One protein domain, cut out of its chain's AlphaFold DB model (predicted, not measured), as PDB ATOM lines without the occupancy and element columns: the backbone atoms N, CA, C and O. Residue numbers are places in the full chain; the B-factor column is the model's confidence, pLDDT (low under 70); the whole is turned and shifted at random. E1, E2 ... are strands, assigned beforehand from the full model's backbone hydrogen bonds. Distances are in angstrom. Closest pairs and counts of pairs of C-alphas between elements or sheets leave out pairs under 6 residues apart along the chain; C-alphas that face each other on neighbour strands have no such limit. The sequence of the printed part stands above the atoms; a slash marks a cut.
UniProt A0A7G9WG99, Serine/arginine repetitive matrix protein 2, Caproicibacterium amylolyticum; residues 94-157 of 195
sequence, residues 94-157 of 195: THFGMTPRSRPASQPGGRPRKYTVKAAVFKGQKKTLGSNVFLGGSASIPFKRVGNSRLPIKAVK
ATOM      1  N   THR A  94      32.867 -13.674 -20.644       92.44
ATOM      2  CA  THR A  94      33.435 -13.497 -21.994       92.44
ATOM      3  C   THR A  94      32.409 -13.573 -23.128       92.44
ATOM      4  O   THR A  94      32.618 -12.941 -24.157       92.44
ATOM      5  N   HIS A  95      31.310 -14.312 -22.942       91.62
ATOM      6  CA  HIS A  95      30.191 -14.394 -23.899       91.62
ATOM      7  C   HIS A  95      29.310 -13.133 -23.901       91.62
ATOM      8  O   HIS A  95      28.424 -12.963 -24.736       91.62
ATOM      9  N   PHE A  96      29.555 -12.240 -22.946       92.88
ATOM     10  CA  PHE A  96      28.837 -10.994 -22.757       92.88
ATOM     11  C   PHE A  96      29.772  -9.807 -23.012       92.88
ATOM     12  O   PHE A  96      30.968  -9.970 -23.264       92.88
ATOM     13  N   GLY A  97      29.254  -8.579 -22.926       89.94
ATOM     14  CA  GLY A  97      30.050  -7.351 -23.050       89.94
ATOM     15  C   GLY A  97      31.052  -7.138 -21.902       89.94
ATOM     16  O   GLY A  97      30.877  -6.214 -21.105       89.94
ATOM     17  N   MET A  98      32.084  -7.984 -21.801       93.25
ATOM     18  CA  MET A  98      33.129  -7.958 -20.774       93.25
ATOM     19  C   MET A  98      34.205  -6.909 -21.062       93.25
ATOM     20  O   MET A  98      34.562  -6.633 -22.210       93.25
ATOM     21  N   THR A  99      34.739  -6.299 -20.007       92.00
ATOM     22  CA  THR A  99      35.873  -5.375 -20.067       92.00
ATOM     23  C   THR A  99      36.755  -5.554 -18.827       92.00
ATOM     24  O   THR A  99      36.214  -5.559 -17.723       92.00
ATOM     25  N   PRO A 100      38.085  -5.658 -18.978       91.81
ATOM     26  CA  PRO A 100      38.813  -5.778 -20.246       91.81
ATOM     27  C   PRO A 100      38.587  -7.160 -20.901       91.81
ATOM     28  O   PRO A 100      38.169  -8.095 -20.226       91.81
ATOM     29  N   ARG A 101      38.787  -7.282 -22.225       90.69
ATOM     30  CA  ARG A 101      38.631  -8.565 -22.955       90.69
ATOM     31  C   ARG A 101      39.843  -9.485 -22.812       90.69
ATOM     32  O   ARG A 101      39.704 -10.697 -22.895       90.69
ATOM     33  N   SER A 102      41.006  -8.895 -22.595       89.88
ATOM     34  CA  SER A 102      42.269  -9.569 -22.330       89.88
ATOM     35  C   SER A 102      42.915  -8.942 -21.104       89.88
ATOM     36  O   SER A 102      42.551  -7.838 -20.682       89.88
ATOM     37  N   ARG A 103      43.865  -9.652 -20.497       87.75
ATOM     38  CA  ARG A 103      44.652  -9.093 -19.399       87.75
ATOM     39  C   ARG A 103      45.404  -7.844 -19.899       87.75
ATOM     40  O   ARG A 103      46.138  -7.961 -20.879       87.75
ATOM     41  N   PRO A 104      45.244  -6.669 -19.261       87.81
ATOM     42  CA  PRO A 104      45.977  -5.470 -19.650       87.81
ATOM     43  C   PRO A 104      47.489  -5.695 -19.589       87.81
ATOM     44  O   PRO A 104      47.976  -6.346 -18.661       87.81
ATOM     45  N   ALA A 105      48.214  -5.130 -20.558       85.88
ATOM     46  CA  ALA A 105      49.672  -5.169 -20.581       85.88
ATOM     47  C   ALA A 105      50.260  -4.536 -19.310       85.88
ATOM     48  O   ALA A 105      49.682  -3.605 -18.736       85.88
ATOM     49  N   SER A 106      51.409  -5.043 -18.868       85.75
ATOM     50  CA  SER A 106      52.154  -4.458 -17.753       85.75
ATOM     51  C   SER A 106      52.570  -3.012 -18.055       85.75
ATOM     52  O   SER A 106      52.641  -2.582 -19.206       85.75
ATOM     53  N   GLN A 107      52.805  -2.225 -17.007       83.88
ATOM     54  CA  GLN A 107      53.413  -0.900 -17.125       83.88
ATOM     55  C   GLN A 107      54.872  -1.009 -17.611       83.88
ATOM     56  O   GLN A 107      55.472  -2.083 -17.473       83.88
ATOM     57  N   PRO A 108      55.458   0.091 -18.131       82.56
ATOM     58  CA  PRO A 108      56.901   0.179 -18.351       82.56
ATOM     59  C   PRO A 108      57.669  -0.276 -17.097       82.56
ATOM     60  O   PRO A 108      57.305   0.092 -15.981       82.56
ATOM     61  N   GLY A 109      58.670  -1.144 -17.271       84.12
ATOM     62  CA  GLY A 109      59.389  -1.776 -16.156       84.12
ATOM     63  C   GLY A 109      58.724  -3.035 -15.571       84.12
ATOM     64  O   GLY A 109      59.046  -3.435 -14.457       84.12
ATOM     65  N   GLY A 110      57.772  -3.659 -16.276       83.94
ATOM     66  CA  GLY A 110      57.262  -5.004 -15.955       83.94
ATOM     67  C   GLY A 110      56.199  -5.078 -14.850       83.94
ATOM     68  O   GLY A 110      55.677  -6.157 -14.566       83.94
ATOM     69  N   ARG A 111      55.811  -3.946 -14.252       84.06
ATOM     70  CA  ARG A 111      54.842  -3.911 -13.144       84.06
ATOM     71  C   ARG A 111      53.415  -4.229 -13.621       84.06
ATOM     72  O   ARG A 111      52.943  -3.612 -14.580       84.06
ATOM     73  N   PRO A 112      52.674  -5.142 -12.967       83.12
ATOM     74  CA  PRO A 112      51.317  -5.487 -13.383       83.12
ATOM     75  C   PRO A 112      50.355  -4.307 -13.192       83.12
ATOM     76  O   PRO A 112      50.259  -3.732 -12.107       83.12
ATOM     77  N   ARG A 113      49.589  -3.962 -14.237       86.88
ATOM     78  CA  ARG A 113      48.535  -2.940 -14.140       86.88
ATOM     79  C   ARG A 113      47.364  -3.449 -13.302       86.88
ATOM     80  O   ARG A 113      46.888  -4.566 -13.508       86.88
ATOM     81  N   LYS A 114      46.857  -2.603 -12.400       87.00
ATOM     82  CA  LYS A 114      45.584  -2.839 -11.705       87.00
ATOM     83  C   LYS A 114      44.433  -2.675 -12.700       87.00
ATOM     84  O   LYS A 114      44.437  -1.755 -13.513       87.00
ATOM     85  N   TYR A 115      43.449  -3.564 -12.638       90.69
ATOM     86  CA  TYR A 115      42.240  -3.487 -13.454       90.69
ATOM     87  C   TYR A 115      41.051  -4.078 -12.706       90.69
ATOM     88  O   TYR A 115      41.206  -4.856 -11.770       90.69
ATOM     89  N   THR A 116      39.851  -3.717 -13.148       92.69
ATOM     90  CA  THR A 116      38.594  -4.275 -12.645       92.69
ATOM     91  C   THR A 116      37.882  -4.977 -13.783       92.69
ATOM     92  O   THR A 116      37.722  -4.398 -14.858       92.69
ATOM     93  N   VAL A 117      37.430  -6.207 -13.548       93.94
ATOM     94  CA  VAL A 117      36.639  -6.934 -14.540       93.94
ATOM     95  C   VAL A 117      35.171  -6.548 -14.394       93.94
ATOM     96  O   VAL A 117      34.564  -6.710 -13.335       93.94
ATOM     97  N   LYS A 118      34.594  -6.033 -15.478       95.06
ATOM     98  CA  LYS A 118      33.178  -5.691 -15.607       95.06
ATOM     99  C   LYS A 118      32.549  -6.520 -16.720       95.06
ATOM    100  O   LYS A 118      33.223  -6.837 -17.696       95.06
ATOM    101  N   ALA A 119      31.261  -6.824 -16.620       95.00
ATOM    102  CA  ALA A 119      30.515  -7.482 -17.688       95.00
ATOM    103  C   ALA A 119      29.093  -6.936 -17.819       95.00
ATOM    104  O   ALA A 119      28.438  -6.631 -16.822       95.00
ATOM    105  N   ALA A 120      28.625  -6.823 -19.060       94.94
ATOM    106  CA  ALA A 120      27.244  -6.485 -19.388       94.94
ATOM    107  C   ALA A 120      26.421  -7.756 -19.616       94.94
ATOM    108  O   ALA A 120      26.240  -8.177 -20.756       94.94
ATOM    109  N   VAL A 121      25.954  -8.388 -18.531       93.62
ATOM    110  CA  VAL A 121      25.033  -9.537 -18.636       93.62
ATOM    111  C   VAL A 121      23.716  -9.075 -19.253       93.62
ATOM    112  O   VAL A 121      23.273  -9.635 -20.250       93.62
ATOM    113  N   PHE A 122      23.149  -7.992 -18.723       94.69
ATOM    114  CA  PHE A 122      22.081  -7.246 -19.383       94.69
ATOM    115  C   PHE A 122      22.678  -6.237 -20.357       94.69
ATOM    116  O   PHE A 122      23.726  -5.637 -20.093       94.69
ATOM    117  N   LYS A 123      22.014  -6.054 -21.496       93.62
ATOM    118  CA  LYS A 123      22.482  -5.150 -22.543       93.62
ATOM    119  C   LYS A 123      22.592  -3.723 -22.001       93.62
ATOM    120  O   LYS A 123      21.733  -3.262 -21.259       93.62
ATOM    121  N   GLY A 124      23.692  -3.045 -22.324       91.19
ATOM    122  CA  GLY A 124      23.967  -1.672 -21.876       91.19
ATOM    123  C   GLY A 124      24.392  -1.523 -20.406       91.19
ATOM    124  O   GLY A 124      24.981  -0.507 -20.058       91.19
ATOM    125  N   GLN A 125      24.196  -2.528 -19.547       92.38
ATOM    126  CA  GLN A 125      24.460  -2.417 -18.108       92.38
ATOM    127  C   GLN A 125      25.724  -3.176 -17.694       92.38
ATOM    128  O   GLN A 125      25.668  -4.336 -17.279       92.38
ATOM    129  N   LYS A 126      26.890  -2.524 -17.774       93.75
ATOM    130  CA  LYS A 126      28.148  -3.108 -17.280       93.75
ATOM    131  C   LYS A 126      28.211  -3.057 -15.754       93.75
ATOM    132  O   LYS A 126      28.262  -1.977 -15.175       93.75
ATOM    133  N   LYS A 127      28.314  -4.222 -15.110       94.44
ATOM    134  CA  LYS A 127      28.529  -4.344 -13.660       94.44
ATOM    135  C   LYS A 127      29.898  -4.939 -13.352       94.44
ATOM    136  O   LYS A 127      30.402  -5.765 -14.112       94.44
ATOM    137  N   THR A 128      30.510  -4.497 -12.255       94.19
ATOM    138  CA  THR A 128      31.745  -5.092 -11.715       94.19
ATOM    139  C   THR A 128      31.476  -6.519 -11.239       94.19
ATOM    140  O   THR A 128      30.451  -6.780 -10.615       94.19
ATOM    141  N   LEU A 129      32.383  -7.448 -11.554       90.62
ATOM    142  CA  LEU A 129      32.290  -8.855 -11.143       90.62
ATOM    143  C   LEU A 129      32.824  -9.103  -9.720       90.62
ATOM    144  O   LEU A 129      32.816 -10.238  -9.247       90.62
ATOM    145  N   GLY A 130      33.276  -8.045  -9.042       86.19
ATOM    146  CA  GLY A 130      33.858  -8.085  -7.703       86.19
ATOM    147  C   GLY A 130      35.348  -7.740  -7.697       86.19
ATOM    148  O   GLY A 130      36.034  -7.824  -8.716       86.19
ATOM    149  N   SER A 131      35.851  -7.354  -6.526       80.69
ATOM    150  CA  SER A 131      37.239  -6.919  -6.311       80.69
ATOM    151  C   SER A 131      38.272  -8.041  -6.471       80.69
ATOM    152  O   SER A 131      39.381  -7.790  -6.926       80.69
ATOM    153  N   ASN A 132      37.896  -9.289  -6.170       85.00
ATOM    154  CA  ASN A 132      38.801 -10.450  -6.187       85.00
ATOM    155  C   ASN A 132      38.758 -11.251  -7.501       85.00
ATOM    156  O   ASN A 132      39.087 -12.441  -7.516       85.00
ATOM    157  N   VAL A 133      38.310 -10.624  -8.594       92.06
ATOM    158  CA  VAL A 133      38.229 -11.252  -9.918       92.06
ATOM    159  C   VAL A 133      39.419 -10.844 -10.777       92.06
ATOM    160  O   VAL A 133      39.696  -9.658 -10.944       92.06
ATOM    161  N   PHE A 134      40.091 -11.825 -11.375       91.88
ATOM    162  CA  PHE A 134      41.231 -11.612 -12.265       91.88
ATOM    163  C   PHE A 134      41.088 -12.422 -13.555       91.88
ATOM    164  O   PHE A 134      40.421 -13.456 -13.579       91.88
ATOM    165  N   LEU A 135      41.720 -11.959 -14.636       93.00
ATOM    166  CA  LEU A 135      41.763 -12.679 -15.909       93.00
ATOM    167  C   LEU A 135      42.961 -13.635 -15.940       93.00
ATOM    168  O   LEU A 135      44.087 -13.246 -15.598       93.00
ATOM    169  N   GLY A 136      42.711 -14.874 -16.365       89.06
ATOM    170  CA  GLY A 136      43.721 -15.926 -16.477       89.06
ATOM    171  C   GLY A 136      43.453 -16.901 -17.625       89.06
ATOM    172  O   GLY A 136      42.357 -16.937 -18.188       89.06
ATOM    173  N   GLY A 137      44.471 -17.699 -17.957       86.25
ATOM    174  CA  GLY A 137      44.456 -18.638 -19.085       86.25
ATOM    175  C   GLY A 137      44.580 -17.956 -20.454       86.25
ATOM    176  O   GLY A 137      44.472 -16.736 -20.569       86.25
ATOM    177  N   SER A 138      44.779 -18.756 -21.505       82.56
ATOM    178  CA  SER A 138      44.899 -18.276 -22.894       82.56
ATOM    179  C   SER A 138      43.648 -17.532 -23.370       82.56
ATOM    180  O   SER A 138      43.740 -16.513 -24.045       82.56
ATOM    181  N   ALA A 139      42.468 -17.980 -22.934       84.25
ATOM    182  CA  ALA A 139      41.189 -17.356 -23.260       84.25
ATOM    183  C   ALA A 139      40.872 -16.093 -22.430       84.25
ATOM    184  O   ALA A 139      39.804 -15.511 -22.609       84.25
ATOM    185  N   SER A 140      41.755 -15.681 -21.505       90.69
ATOM    186  CA  SER A 140      41.550 -14.529 -20.608       90.69
ATOM    187  C   SER A 140      40.179 -14.533 -19.917       90.69
ATOM    188  O   SER A 140      39.496 -13.510 -19.848       90.69
ATOM    189  N   ILE A 141      39.752 -15.691 -19.406       92.69
ATOM    190  CA  ILE A 141      38.464 -15.806 -18.713       92.69
ATOM    191  C   ILE A 141      38.601 -15.320 -17.260       92.69
ATOM    192  O   ILE A 141      39.676 -15.436 -16.661       92.69
ATOM    193  N   PRO A 142      37.531 -14.761 -16.672       94.50
ATOM    194  CA  PRO A 142      37.556 -14.297 -15.294       94.50
ATOM    195  C   PRO A 142      37.481 -15.454 -14.297       94.50
ATOM    196  O   PRO A 142      36.589 -16.302 -14.363       94.50
ATOM    197  N   PHE A 143      38.378 -15.425 -13.318       94.69
ATOM    198  CA  PHE A 143      38.412 -16.319 -12.166       94.69
ATOM    199  C   PHE A 143      38.284 -15.530 -10.868       94.69
ATOM    200  O   PHE A 143      38.712 -14.380 -10.784       94.69
ATOM    201  N   LYS A 144      37.734 -16.174  -9.841       93.12
ATOM    202  CA  LYS A 144      37.674 -15.674  -8.467       93.12
ATOM    203  C   LYS A 144      38.312 -16.701  -7.529       93.12
ATOM    204  O   LYS A 144      38.106 -17.905  -7.705       93.12
ATOM    205  N   ARG A 145      39.076 -16.242  -6.536       90.50
ATOM    206  CA  ARG A 145      39.550 -17.103  -5.437       90.50
ATOM    207  C   ARG A 145      38.388 -17.435  -4.503       90.50
ATOM    208  O   ARG A 145      37.540 -16.577  -4.258       90.50
ATOM    209  N   VAL A 146      38.336 -18.669  -4.011       87.75
ATOM    210  CA  VAL A 146      37.280 -19.095  -3.074       87.75
ATOM    211  C   VAL A 146      37.544 -18.568  -1.660       87.75
ATOM    212  O   VAL A 146      36.597 -18.207  -0.973       87.75
ATOM    213  N   GLY A 147      38.814 -18.459  -1.263       85.25
ATOM    214  CA  GLY A 147      39.241 -17.887   0.016       85.25
ATOM    215  C   GLY A 147      40.464 -16.979  -0.133       85.25
ATOM    216  O   GLY A 147      40.781 -16.532  -1.238       85.25
ATOM    217  N   ASN A 148      41.159 -16.730   0.979       85.00
ATOM    218  CA  ASN A 148      42.347 -15.863   1.023       85.00
ATOM    219  C   ASN A 148      43.591 -16.519   0.397       85.00
ATOM    220  O   ASN A 148      44.486 -15.832  -0.094       85.00
ATOM    221  N   SER A 149      43.625 -17.853   0.364       87.38
ATOM    222  CA  SER A 149      44.709 -18.637  -0.229       87.38
ATOM    223  C   SER A 149      44.747 -18.531  -1.756       87.38
ATOM    224  O   SER A 149      43.738 -18.301  -2.430       87.38
ATOM    225  N   ARG A 150      45.932 -18.755  -2.344       84.75
ATOM    226  CA  ARG A 150      46.125 -18.718  -3.806       84.75
ATOM    227  C   ARG A 150      45.256 -19.751  -4.538       84.75
ATOM    228  O   ARG A 150      44.823 -19.501  -5.660       84.75
ATOM    229  N   LEU A 151      44.970 -20.885  -3.925       90.06
ATOM    230  CA  LEU A 151      44.070 -21.906  -4.449       90.06
ATOM    231  C   LEU A 151      43.041 -22.256  -3.364       90.06
ATOM    232  O   LEU A 151      43.348 -22.080  -2.185       90.06
ATOM    233  N   PRO A 152      41.836 -22.730  -3.732       92.00
ATOM    234  CA  PRO A 152      41.341 -22.969  -5.092       92.00
ATOM    235  C   PRO A 152      40.762 -21.715  -5.777       92.00
ATOM    236  O   PRO A 152      40.278 -20.777  -5.136       92.00
ATOM    237  N   ILE A 153      40.781 -21.717  -7.114       92.56
ATOM    238  CA  ILE A 153      40.154 -20.691  -7.966       92.56
ATOM    239  C   ILE A 153      38.974 -21.285  -8.736       92.56
ATOM    240  O   ILE A 153      39.026 -22.432  -9.172       92.56
ATOM    241  N   LYS A 154      37.909 -20.502  -8.927       93.19
ATOM    242  CA  LYS A 154      36.731 -20.891  -9.716       93.19
ATOM    243  C   LYS A 154      36.478 -19.879 -10.825       93.19
ATOM    244  O   LYS A 154      36.615 -18.674 -10.618       93.19
ATOM    245  N   ALA A 155      36.112 -20.368 -12.008       93.88
ATOM    246  CA  ALA A 155      35.713 -19.502 -13.113       93.88
ATOM    247  C   ALA A 155      34.412 -18.778 -12.753       93.88
ATOM    248  O   ALA A 155      33.461 -19.406 -12.284       93.88
ATOM    249  N   VAL A 156      34.354 -17.472 -13.001       93.94
ATOM    250  CA  VAL A 156      33.123 -16.702 -12.816       93.94
ATOM    251  C   VAL A 156      32.125 -17.137 -13.885       93.94
ATOM    252  O   VAL A 156      32.445 -17.156 -15.077       93.94
ATOM    253  N   LYS A 157      30.920 -17.505 -13.453       93.62
ATOM    254  CA  LYS A 157      29.809 -17.913 -14.316       93.62
ATOM    255  C   LYS A 157      28.676 -16.895 -14.224       93.62
ATOM    256  O   LYS A 157      28.551 -16.201 -13.219       93.62
TER     257      LYS A 157
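Overview. This is residues 94 to 157 of the 195 residues of the protein "Serine/arginine repetitive matrix protein 2" of Caproicibacterium amylolyticum (UniProt A0A7G9WG99). There is little regular structure: a small three-stranded meander, E3-E4-E5, each strand the antiparallel neighbour of the one before, and a separate antiparallel hairpin, E1-E2, with long loops, residues 100 to 117 and 121 to 132, reaching to opposite ends. The 64 printed residues hold no named helix and five strands, E1 to E5 in order; the class is all strand, with 18 residues in named elements. It is only just compact, close to loose: radius of gyration of the C-alphas 12.4 A, spans 37 by 29 by 21 A.

Along the chain. Find E4, residues 141 to 145, 13.4 A long, from C-alpha 141 at (38.464, -15.806, -18.713). Beside it run E3, 133 to 136, and E5, 153 to 155, ending at (35.713, -19.502, -13.113). E1 is 97 to 99, E2 118 to 120.

Arrangement. Look for N 143 and O 134, 2.8 A, in hairpin E3-E4; N 144 and O 154, 2.8 A, in hairpin E4-E5; N 99 and O 118, 2.8 A, in E1-E2. E2 and E3 are apart.

Size, cuts and confidence. C-alphas 109 and 122 are farthest apart, 37.8 A. The printed part has no cut; links E1 to E2 and E2 to E3 are long. No printed residue is under 70 in pLDDT.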